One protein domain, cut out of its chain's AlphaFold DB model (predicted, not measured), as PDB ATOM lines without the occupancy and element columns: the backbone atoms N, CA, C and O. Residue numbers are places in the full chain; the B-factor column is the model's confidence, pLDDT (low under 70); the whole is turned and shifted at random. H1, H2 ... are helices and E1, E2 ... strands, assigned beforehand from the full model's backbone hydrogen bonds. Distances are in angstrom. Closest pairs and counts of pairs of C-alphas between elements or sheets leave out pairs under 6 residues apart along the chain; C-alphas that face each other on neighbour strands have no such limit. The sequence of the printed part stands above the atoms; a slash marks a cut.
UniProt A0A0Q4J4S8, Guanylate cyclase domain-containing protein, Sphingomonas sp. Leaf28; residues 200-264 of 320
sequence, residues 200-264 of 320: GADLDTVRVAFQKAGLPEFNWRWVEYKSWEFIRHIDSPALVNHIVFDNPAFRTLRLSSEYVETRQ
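Overview. This is residues 200 to 264 of the 320 residues of the protein "Guanylate cyclase domain-containing protein" of Sphingomonas sp. Leaf28 (UniProt A0A0Q4J4S8). A narrow, strongly twisted wall of three antiparallel strands has one short helix, H1, over one face, and a long loop runs from that helix back to the sheet, with residues 237 to 242 sticking out. E1 is in the middle of the sheet, between E2 and E3, and the longest strand, E3, bends along its side. The 65 printed residues have three named strands and one named helix, in the order E1, E2, H1, E3, and the class is mostly strand. The whole is loose, with a radius of gyration of the C-alphas of 14.5 A, and flat, spanning 46 by 32 by 13 A.

Along the chain. E1, residues 200 to 211, begins at C-alpha 200 (224.861, 177.130, 171.676) and is 32.8 A long. E2 is residues 220 to 226, 19.0 A. H1, residues 227 to 232, is 9.1 A long. E3, residues 250 to 263, is 34.7 A long, bends by 63 degrees at residue 253 and ends at C-alpha 263 (219.143, 177.893, 168.658).

Arrangement. E1 and E2 form a hairpin, antiparallel at 147 degrees, with N 208 and O 223 within hydrogen-bond range at 2.8 A. E1 and E3 are antiparallel at 156 degrees, with N 203 and O 258 at 2.8 A. H1 is on the sheet at a height of 8.3 A, over E2, slantwise to the strands at 39 degrees to E2 on the local plane. The closest C-alphas of H1 and E1 are those of Ser 227 and Thr 205, 5.0 A apart. Every O i to N i+4 pair of H1 is within hydrogen-bond range. E2, H1 and E3 make a split strand-helix-strand unit, two strands running the same way with E1 between them, and its crossover is right-handed.

Size, cuts and confidence. The C-alphas of Leu 239 and Gln 264 are the two farthest apart, at 49.3 A. The link from H1 to E3, 17 residues, is long; in it residues 234 to 235 pair with 244 to 245, antiparallel, and residues 237 to 242 stand free. The printed part has no cut, and no printed residue is under 70 in pLDDT.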
ATOM      1  N   GLY A 200     224.712 178.107 170.622       84.50
ATOM      2  CA  GLY A 200     224.861 177.130 171.676       84.50
ATOM      3  C   GLY A 200     226.072 177.446 172.518       84.50
ATOM      4  O   GLY A 200     226.880 178.311 172.184       84.50
ATOM      5  N   ALA A 201     226.176 176.743 173.628       85.38
ATOM      6  CA  ALA A 201     227.284 176.897 174.544       85.38
ATOM      7  C   ALA A 201     227.841 175.524 174.877       85.38
ATOM      8  O   ALA A 201     227.091 174.551 174.988       85.38
ATOM      9  N   ASP A 202     229.152 175.473 175.073       86.56
ATOM     10  CA  ASP A 202     229.768 174.342 175.739       86.56
ATOM     11  C   ASP A 202     229.285 174.332 177.188       86.56
ATOM     12  O   ASP A 202     229.499 175.276 177.952       86.56
ATOM     13  N   LEU A 203     228.565 173.275 177.543       88.62
ATOM     14  CA  LEU A 203     228.187 173.002 178.911       88.62
ATOM     15  C   LEU A 203     229.257 172.102 179.519       88.62
ATOM     16  O   LEU A 203     229.489 170.994 179.031       88.62
ATOM     17  N   ASP A 204     229.863 172.561 180.612       90.44
ATOM     18  CA  ASP A 204     230.771 171.732 181.394       90.44
ATOM     19  C   ASP A 204     230.015 170.522 181.951       90.44
ATOM     20  O   ASP A 204     229.051 170.633 182.729       90.44
ATOM     21  N   THR A 205     230.480 169.345 181.560       93.62
ATOM     22  CA  THR A 205     229.963 168.054 181.989       93.62
ATOM     23  C   THR A 205     231.057 167.268 182.697       93.62
ATOM     24  O   THR A 205     232.258 167.523 182.578       93.62
ATOM     25  N   VAL A 206     230.634 166.288 183.485       94.31
ATOM     26  CA  VAL A 206     231.542 165.353 184.136       94.31
ATOM     27  C   VAL A 206     231.239 163.977 183.588       94.31
ATOM     28  O   VAL A 206     230.138 163.449 183.749       94.31
ATOM     29  N   ARG A 207     232.233 163.370 182.946       94.88
ATOM     30  CA  ARG A 207     232.114 162.003 182.460       94.88
ATOM     31  C   ARG A 207     232.639 161.058 183.528       94.88
ATOM     32  O   ARG A 207     233.823 161.082 183.859       94.88
ATOM     33  N   VAL A 208     231.748 160.238 184.066       95.00
ATOM     34  CA  VAL A 208     231.991 159.377 185.227       95.00
ATOM     35  C   VAL A 208     232.074 157.922 184.791       95.00
ATOM     36  O   VAL A 208     231.240 157.447 184.019       95.00
ATOM     37  N   ALA A 209     233.084 157.210 185.279       94.62
ATOM     38  CA  ALA A 209     233.274 155.786 185.048       94.62
ATOM     39  C   ALA A 209     232.779 154.962 186.236       94.62
ATOM     40  O   ALA A 209     233.209 155.161 187.373       94.62
ATOM     41  N   PHE A 210     231.948 153.968 185.928       93.81
ATOM     42  CA  PHE A 210     231.490 152.952 186.867       93.81
ATOM     43  C   PHE A 210     232.026 151.576 186.483       93.81
ATOM     44  O   PHE A 210     231.995 151.197 185.311       93.81
ATOM     45  N   GLN A 211     232.462 150.792 187.463       93.19
ATOM     46  CA  GLN A 211     232.803 149.387 187.270       93.19
ATOM     47  C   GLN A 211     231.559 148.597 186.852       93.19
ATOM     48  O   GLN A 211     230.518 148.661 187.507       93.19
ATOM     49  N   LYS A 212     231.659 147.820 185.771       88.25
ATOM     50  CA  LYS A 212     230.593 146.891 185.388       88.25
ATOM     51  C   LYS A 212     230.623 145.664 186.303       88.25
ATOM     52  O   LYS A 212     231.679 145.066 186.507       88.25
ATOM     53  N   ALA A 213     229.461 145.291 186.836       84.31
ATOM     54  CA  ALA A 213     229.319 144.114 187.688       84.31
ATOM     55  C   ALA A 213     229.717 142.832 186.934       84.31
ATOM     56  O   ALA A 213     229.352 142.657 185.772       84.31
ATOM     57  N   GLY A 214     230.465 141.946 187.596       81.88
ATOM     58  CA  GLY A 214     230.864 140.643 187.047       81.88
ATOM     59  C   GLY A 214     231.938 140.680 185.951       81.88
ATOM     60  O   GLY A 214     232.231 139.635 185.375       81.88
ATOM     61  N   LEU A 215     232.529 141.843 185.654       80.88
ATOM     62  CA  LEU A 215     233.611 141.984 184.674       80.88
ATOM     63  C   LEU A 215     234.946 142.335 185.354       80.88
ATOM     64  O   LEU A 215     234.924 142.932 186.434       80.88
ATOM     65  N   PRO A 216     236.094 142.004 184.723       80.25
ATOM     66  CA  PRO A 216     237.418 142.340 185.241       80.25
ATOM     67  C   PRO A 216     237.596 143.834 185.537       80.25
ATOM     68  O   PRO A 216     236.877 144.692 185.004       80.25
ATOM     69  N   GLU A 217     238.595 144.146 186.365       73.12
ATOM     70  CA  GLU A 217     239.031 145.523 186.602       73.12
ATOM     71  C   GLU A 217     239.296 146.248 185.268       73.12
ATOM     72  O   GLU A 217     239.685 145.636 184.274       73.12
ATOM     73  N   PHE A 218     239.025 147.558 185.240       77.12
ATOM     74  CA  PHE A 218     239.137 148.451 184.068       77.12
ATOM     75  C   PHE A 218     238.055 148.319 182.979       77.12
ATOM     76  O   PHE A 218     238.041 149.119 182.041       77.12
ATOM     77  N   ASN A 219     237.081 147.407 183.102       86.62
ATOM     78  CA  ASN A 219     235.916 147.394 182.205       86.62
ATOM     79  C   ASN A 219     234.803 148.321 182.712       86.62
ATOM     80  O   ASN A 219     233.871 147.910 183.412       86.62
ATOM     81  N   TRP A 220     234.917 149.601 182.368       92.81
ATOM     82  CA  TRP A 220     234.028 150.639 182.883       92.81
ATOM     83  C   TRP A 220     232.870 150.965 181.937       92.81
ATOM     84  O   TRP A 220     232.971 150.884 180.710       92.81
ATOM     85  N   ARG A 221     231.735 151.348 182.522       92.75
ATOM     86  CA  ARG A 221     230.653 152.058 181.841       92.75
ATOM     87  C   ARG A 221     230.837 153.542 182.116       92.75
ATOM     88  O   ARG A 221     230.851 153.950 183.272       92.75
ATOM     89  N   TRP A 222     230.939 154.327 181.055       93.50
ATOM     90  CA  TRP A 222     230.988 155.778 181.159       93.50
ATOM     91  C   TRP A 222     229.587 156.365 181.032       93.50
ATOM     92  O   TRP A 222     228.829 155.950 180.155       93.50
ATOM     93  N   VAL A 223     229.268 157.321 181.895       93.38
ATOM     94  CA  VAL A 223     228.018 158.086 181.884       93.38
ATOM     95  C   VAL A 223     228.377 159.569 181.947       93.38
ATOM     96  O   VAL A 223     229.294 159.951 182.673       93.38
ATOM     97  N   GLU A 224     227.701 160.383 181.143       93.25
ATOM     98  CA  GLU A 224     227.843 161.840 181.153       93.25
ATOM     99  C   GLU A 224     226.851 162.418 182.167       93.25
ATOM    100  O   GLU A 224     225.670 162.073 182.130       93.25
ATOM    101  N   TYR A 225     227.328 163.278 183.063       92.19
ATOM    102  CA  TYR A 225     226.496 164.030 183.998       92.19
ATOM    103  C   TYR A 225     226.669 165.520 183.747       92.19
ATOM    104  O   TYR A 225     227.784 165.996 183.510       92.19
ATOM    105  N   LYS A 226     225.590 166.293 183.902       91.75
ATOM    106  CA  LYS A 226     225.743 167.743 184.081       91.75
ATOM    107  C   LYS A 226     226.522 167.991 185.367       91.75
ATOM    108  O   LYS A 226     226.305 167.296 186.356       91.75
ATOM    109  N   SER A 227     227.382 169.007 185.389       90.81
ATOM    110  CA  SER A 227     228.231 169.276 186.559       90.81
ATOM    111  C   SER A 227     227.437 169.369 187.871       90.81
ATOM    112  O   SER A 227     227.793 168.729 188.853       90.81
ATOM    113  N   TRP A 228     226.300 170.072 187.883       89.81
ATOM    114  CA  TRP A 228     225.447 170.171 189.077       89.81
ATOM    115  C   TRP A 228     224.770 168.849 189.465       89.81
ATOM    116  O   TRP A 228     224.485 168.636 190.639       89.81
ATOM    117  N   GLU A 229     224.487 167.978 188.495       92.06
ATOM    118  CA  GLU A 229     223.896 166.659 188.730       92.06
ATOM    119  C   GLU A 229     224.938 165.736 189.360       92.06
ATOM    120  O   GLU A 229     224.657 165.097 190.367       92.06
ATOM    121  N   PHE A 230     226.175 165.771 188.856       92.44
ATOM    122  CA  PHE A 230     227.303 165.065 189.451       92.44
ATOM    123  C   PHE A 230     227.524 165.452 190.922       92.44
ATOM    124  O   PHE A 230     227.654 164.568 191.762       92.44
ATOM    125  N   ILE A 231     227.498 166.750 191.259       91.56
ATOM    126  CA  ILE A 231     227.657 167.215 192.651       91.56
ATOM    127  C   ILE A 231     226.562 166.664 193.579       91.56
ATOM    128  O   ILE A 231     226.821 166.456 194.756       91.56
ATOM    129  N   ARG A 232     225.354 166.369 193.081       91.56
ATOM    130  CA  ARG A 232     224.289 165.770 193.913       91.56
ATOM    131  C   ARG A 232     224.569 164.327 194.320       91.56
ATOM    132  O   ARG A 232     223.976 163.862 195.284       91.56
ATOM    133  N   HIS A 233     225.442 163.645 193.588       91.44
ATOM    134  CA  HIS A 233     225.889 162.289 193.897       91.44
ATOM    135  C   HIS A 233     227.116 162.270 194.816       91.44
ATOM    136  O   HIS A 233     227.585 161.202 195.208       91.44
ATOM    137  N   ILE A 234     227.650 163.446 195.148       89.31
ATOM    138  CA  ILE A 234     228.720 163.617 196.116       89.31
ATOM    139  C   ILE A 234     228.099 163.771 197.503       89.31
ATOM    140  O   ILE A 234     227.302 164.679 197.732       89.31
ATOM    141  N   ASP A 235     228.522 162.928 198.438       82.69
ATOM    142  CA  ASP A 235     228.142 163.012 199.844       82.69
ATOM    143  C   ASP A 235     229.388 163.153 200.736       82.69
ATOM    144  O   ASP A 235     230.504 162.758 200.380       82.69
ATOM    145  N   SER A 236     229.194 163.731 201.917       79.50
ATOM    146  CA  SER A 236     230.206 163.844 202.967       79.50
ATOM    147  C   SER A 236     229.602 163.399 204.301       79.50
ATOM    148  O   SER A 236     229.282 164.244 205.145       79.50
ATOM    149  N   PRO A 237     229.426 162.082 204.517       78.38
ATOM    150  CA  PRO A 237     228.834 161.576 205.745       78.38
ATOM    151  C   PRO A 237     229.638 162.023 206.976       78.38
ATOM    152  O   PRO A 237     230.866 161.985 206.976       78.38
ATOM    153  N   ALA A 238     228.949 162.400 208.058       74.19
ATOM    154  CA  ALA A 238     229.543 163.036 209.247       74.19
ATOM    155  C   ALA A 238     230.634 162.218 209.975       74.19
ATOM    156  O   ALA A 238     231.312 162.741 210.856       74.19
ATOM    157  N   LEU A 239     230.787 160.936 209.637       75.81
ATOM    158  CA  LEU A 239     231.706 159.992 210.279       75.81
ATOM    159  C   LEU A 239     232.869 159.555 209.370       75.81
ATOM    160  O   LEU A 239     233.639 158.678 209.756       75.81
ATOM    161  N   VAL A 240     233.016 160.142 208.175       74.44
ATOM    162  CA  VAL A 240     234.135 159.865 207.259       74.44
ATOM    163  C   VAL A 240     234.909 161.140 206.924       74.44
ATOM    164  O   VAL A 240     234.335 162.179 206.628       74.44
ATOM    165  N   ASN A 241     236.244 161.047 206.924       78.88
ATOM    166  CA  ASN A 241     237.148 162.162 206.592       78.88
ATOM    167  C   ASN A 241     237.418 162.290 205.079       78.88
ATOM    168  O   ASN A 241     238.467 162.785 204.672       78.88
ATOM    169  N   HIS A 242     236.520 161.784 204.237       79.25
ATOM    170  CA  HIS A 242     236.631 161.888 202.788       79.25
ATOM    171  C   HIS A 242     235.250 161.979 202.148       79.25
ATOM    172  O   HIS A 242     234.257 161.498 202.690       79.25
ATOM    173  N   ILE A 243     235.225 162.592 200.971       83.00
ATOM    174  CA  ILE A 243     234.053 162.665 200.113       83.00
ATOM    175  C   ILE A 243     233.783 161.284 199.510       83.00
ATOM    176  O   ILE A 243     234.706 160.634 199.014       83.00
ATOM    177  N   VAL A 244     232.521 160.863 199.504       85.31
ATOM    178  CA  VAL A 244     232.076 159.621 198.865       85.31
ATOM    179  C   VAL A 244     231.138 159.927 197.706       85.31
ATOM    180  O   VAL A 244     230.435 160.935 197.698       85.31
ATOM    181  N   PHE A 245     231.139 159.047 196.711       89.69
ATOM    182  CA  PHE A 245     230.129 159.045 195.662       89.69
ATOM    183  C   PHE A 245     229.042 158.041 196.051       89.69
ATOM    184  O   PHE A 245     229.367 156.932 196.478       89.69
ATOM    185  N   ASP A 246     227.771 158.416 195.922       88.62
ATOM    186  CA  ASP A 246     226.629 157.609 196.374       88.62
ATOM    187  C   ASP A 246     226.573 156.205 195.737       88.62
ATOM    188  O   ASP A 246     226.118 155.240 196.356       88.62
ATOM    189  N   ASN A 247     227.092 156.063 194.517       89.00
ATOM    190  CA  ASN A 247     227.203 154.799 193.810       89.00
ATOM    191  C   ASN A 247     228.573 154.124 194.059       89.00
ATOM    192  O   ASN A 247     229.591 154.583 193.526       89.00
ATOM    193  N   PRO A 248     228.621 152.962 194.743       88.69
ATOM    194  CA  PRO A 248     229.872 152.268 195.074       88.69
ATOM    195  C   PRO A 248     230.614 151.700 193.849       88.69
ATOM    196  O   PRO A 248     231.786 151.313 193.930       88.69
ATOM    197  N   ALA A 249     229.959 151.639 192.684       91.25
ATOM    198  CA  ALA A 249     230.607 151.263 191.435       91.25
ATOM    199  C   ALA A 249     231.485 152.387 190.860       91.25
ATOM    200  O   ALA A 249     232.214 152.122 189.906       91.25
ATOM    201  N   PHE A 250     231.444 153.611 191.399       92.12
ATOM    202  CA  PHE A 250     232.271 154.735 190.947       92.12
ATOM    203  C   PHE A 250     233.765 154.376 190.951       92.12
ATOM    204  O   PHE A 250     234.259 153.702 191.860       92.12
ATOM    205  N   ARG A 251     234.500 154.802 189.919       92.31
ATOM    206  CA  ARG A 251     235.949 154.562 189.799       92.31
ATOM    207  C   ARG A 251     236.737 155.825 189.524       92.31
ATOM    208  O   ARG A 251     237.751 156.061 190.168       92.31
ATOM    209  N   THR A 252     236.305 156.615 188.550       92.06
ATOM    210  CA  THR A 252     236.991 157.854 188.196       92.06
ATOM    211  C   THR A 252     236.057 158.800 187.456       92.06
ATOM    212  O   THR A 252     234.961 158.418 187.037       92.06
ATOM    213  N   LEU A 253     236.513 160.030 187.276       93.44
ATOM    214  CA  LEU A 253     235.838 161.070 186.521       93.44
ATOM    215  C   LEU A 253     236.833 161.786 185.615       93.44
ATOM    216  O   LEU A 253     238.039 161.788 185.865       93.44
ATOM    217  N   ARG A 254     236.313 162.449 184.590       93.50
ATOM    218  CA  ARG A 254     237.046 163.461 183.835       93.50
ATOM    219  C   ARG A 254     236.120 164.609 183.478       93.50
ATOM    220  O   ARG A 254     234.938 164.387 183.209       93.50
ATOM    221  N   LEU A 255     236.682 165.811 183.457       92.75
ATOM    222  CA  LEU A 255     235.998 166.960 182.887       92.75
ATOM    223  C   LEU A 255     235.795 166.720 181.391       92.75
ATOM    224  O   LEU A 255     236.651 166.144 180.711       92.75
ATOM    225  N   SER A 256     234.626 167.110 180.923       91.12
ATOM    226  CA  SER A 256     234.166 166.987 179.550       91.12
ATOM    227  C   SER A 256     233.356 168.241 179.229       91.12
ATOM    228  O   SER A 256     232.978 168.997 180.126       91.12
ATOM    229  N   SER A 257     233.104 168.478 177.952       87.69
ATOM    230  CA  SER A 257     232.181 169.517 177.519       87.69
ATOM    231  C   SER A 257     231.225 168.926 176.500       87.69
ATOM    232  O   SER A 257     231.610 168.131 175.639       87.69
ATOM    233  N   GLU A 258     229.959 169.298 176.618       87.00
ATOM    234  CA  GLU A 258     228.940 168.981 175.628       87.00
ATOM    235  C   GLU A 258     228.448 170.292 175.021       87.00
ATOM    236  O   GLU A 258     227.991 171.177 175.746       87.00
ATOM    237  N   TYR A 259     228.528 170.431 173.698       83.31
ATOM    238  CA  TYR A 259     227.948 171.585 173.021       83.31
ATOM    239  C   TYR A 259     226.426 171.453 173.011       83.31
ATOM    240  O   TYR A 259     225.867 170.581 172.340       83.31
ATOM    241  N   VAL A 260     225.747 172.329 173.744       84.25
ATOM    242  CA  VAL A 260     224.287 172.376 173.789       84.25
ATOM    243  C   VAL A 260     223.802 173.447 172.825       84.25
ATOM    244  O   VAL A 260     223.952 174.644 173.076       84.25
ATOM    245  N   GLU A 261     223.186 173.014 171.729       83.56
ATOM    246  CA  GLU A 261     222.539 173.905 170.771       83.56
ATOM    247  C   GLU A 261     221.280 174.523 171.401       83.56
ATOM    248  O   GLU A 261     220.312 173.838 171.731       83.56
ATOM    249  N   THR A 262     221.298 175.841 171.588       82.62
ATOM    250  CA  THR A 262     220.174 176.621 172.133       82.62
ATOM    251  C   THR A 262     219.294 177.206 171.033       82.62
ATOM    252  O   THR A 262     218.107 177.458 171.249       82.62
ATOM    253  N   ARG A 263     219.856 177.403 169.836       84.56
ATOM    254  CA  ARG A 263     219.143 177.893 168.658       84.56
ATOM    255  C   ARG A 263     219.612 177.143 167.424       84.56
ATOM    256  O   ARG A 263     220.795 177.164 167.102       84.56
ATOM    257  N   GLN A 264     218.653 176.590 166.690       87.31
ATOM    258  CA  GLN A 264     218.937 175.905 165.438       87.31
ATOM    259  C   GLN A 264     219.458 176.844 164.351       87.31
ATOM    260  O   GLN A 264     219.077 178.021 164.273       87.31
TER     261      GLN A 264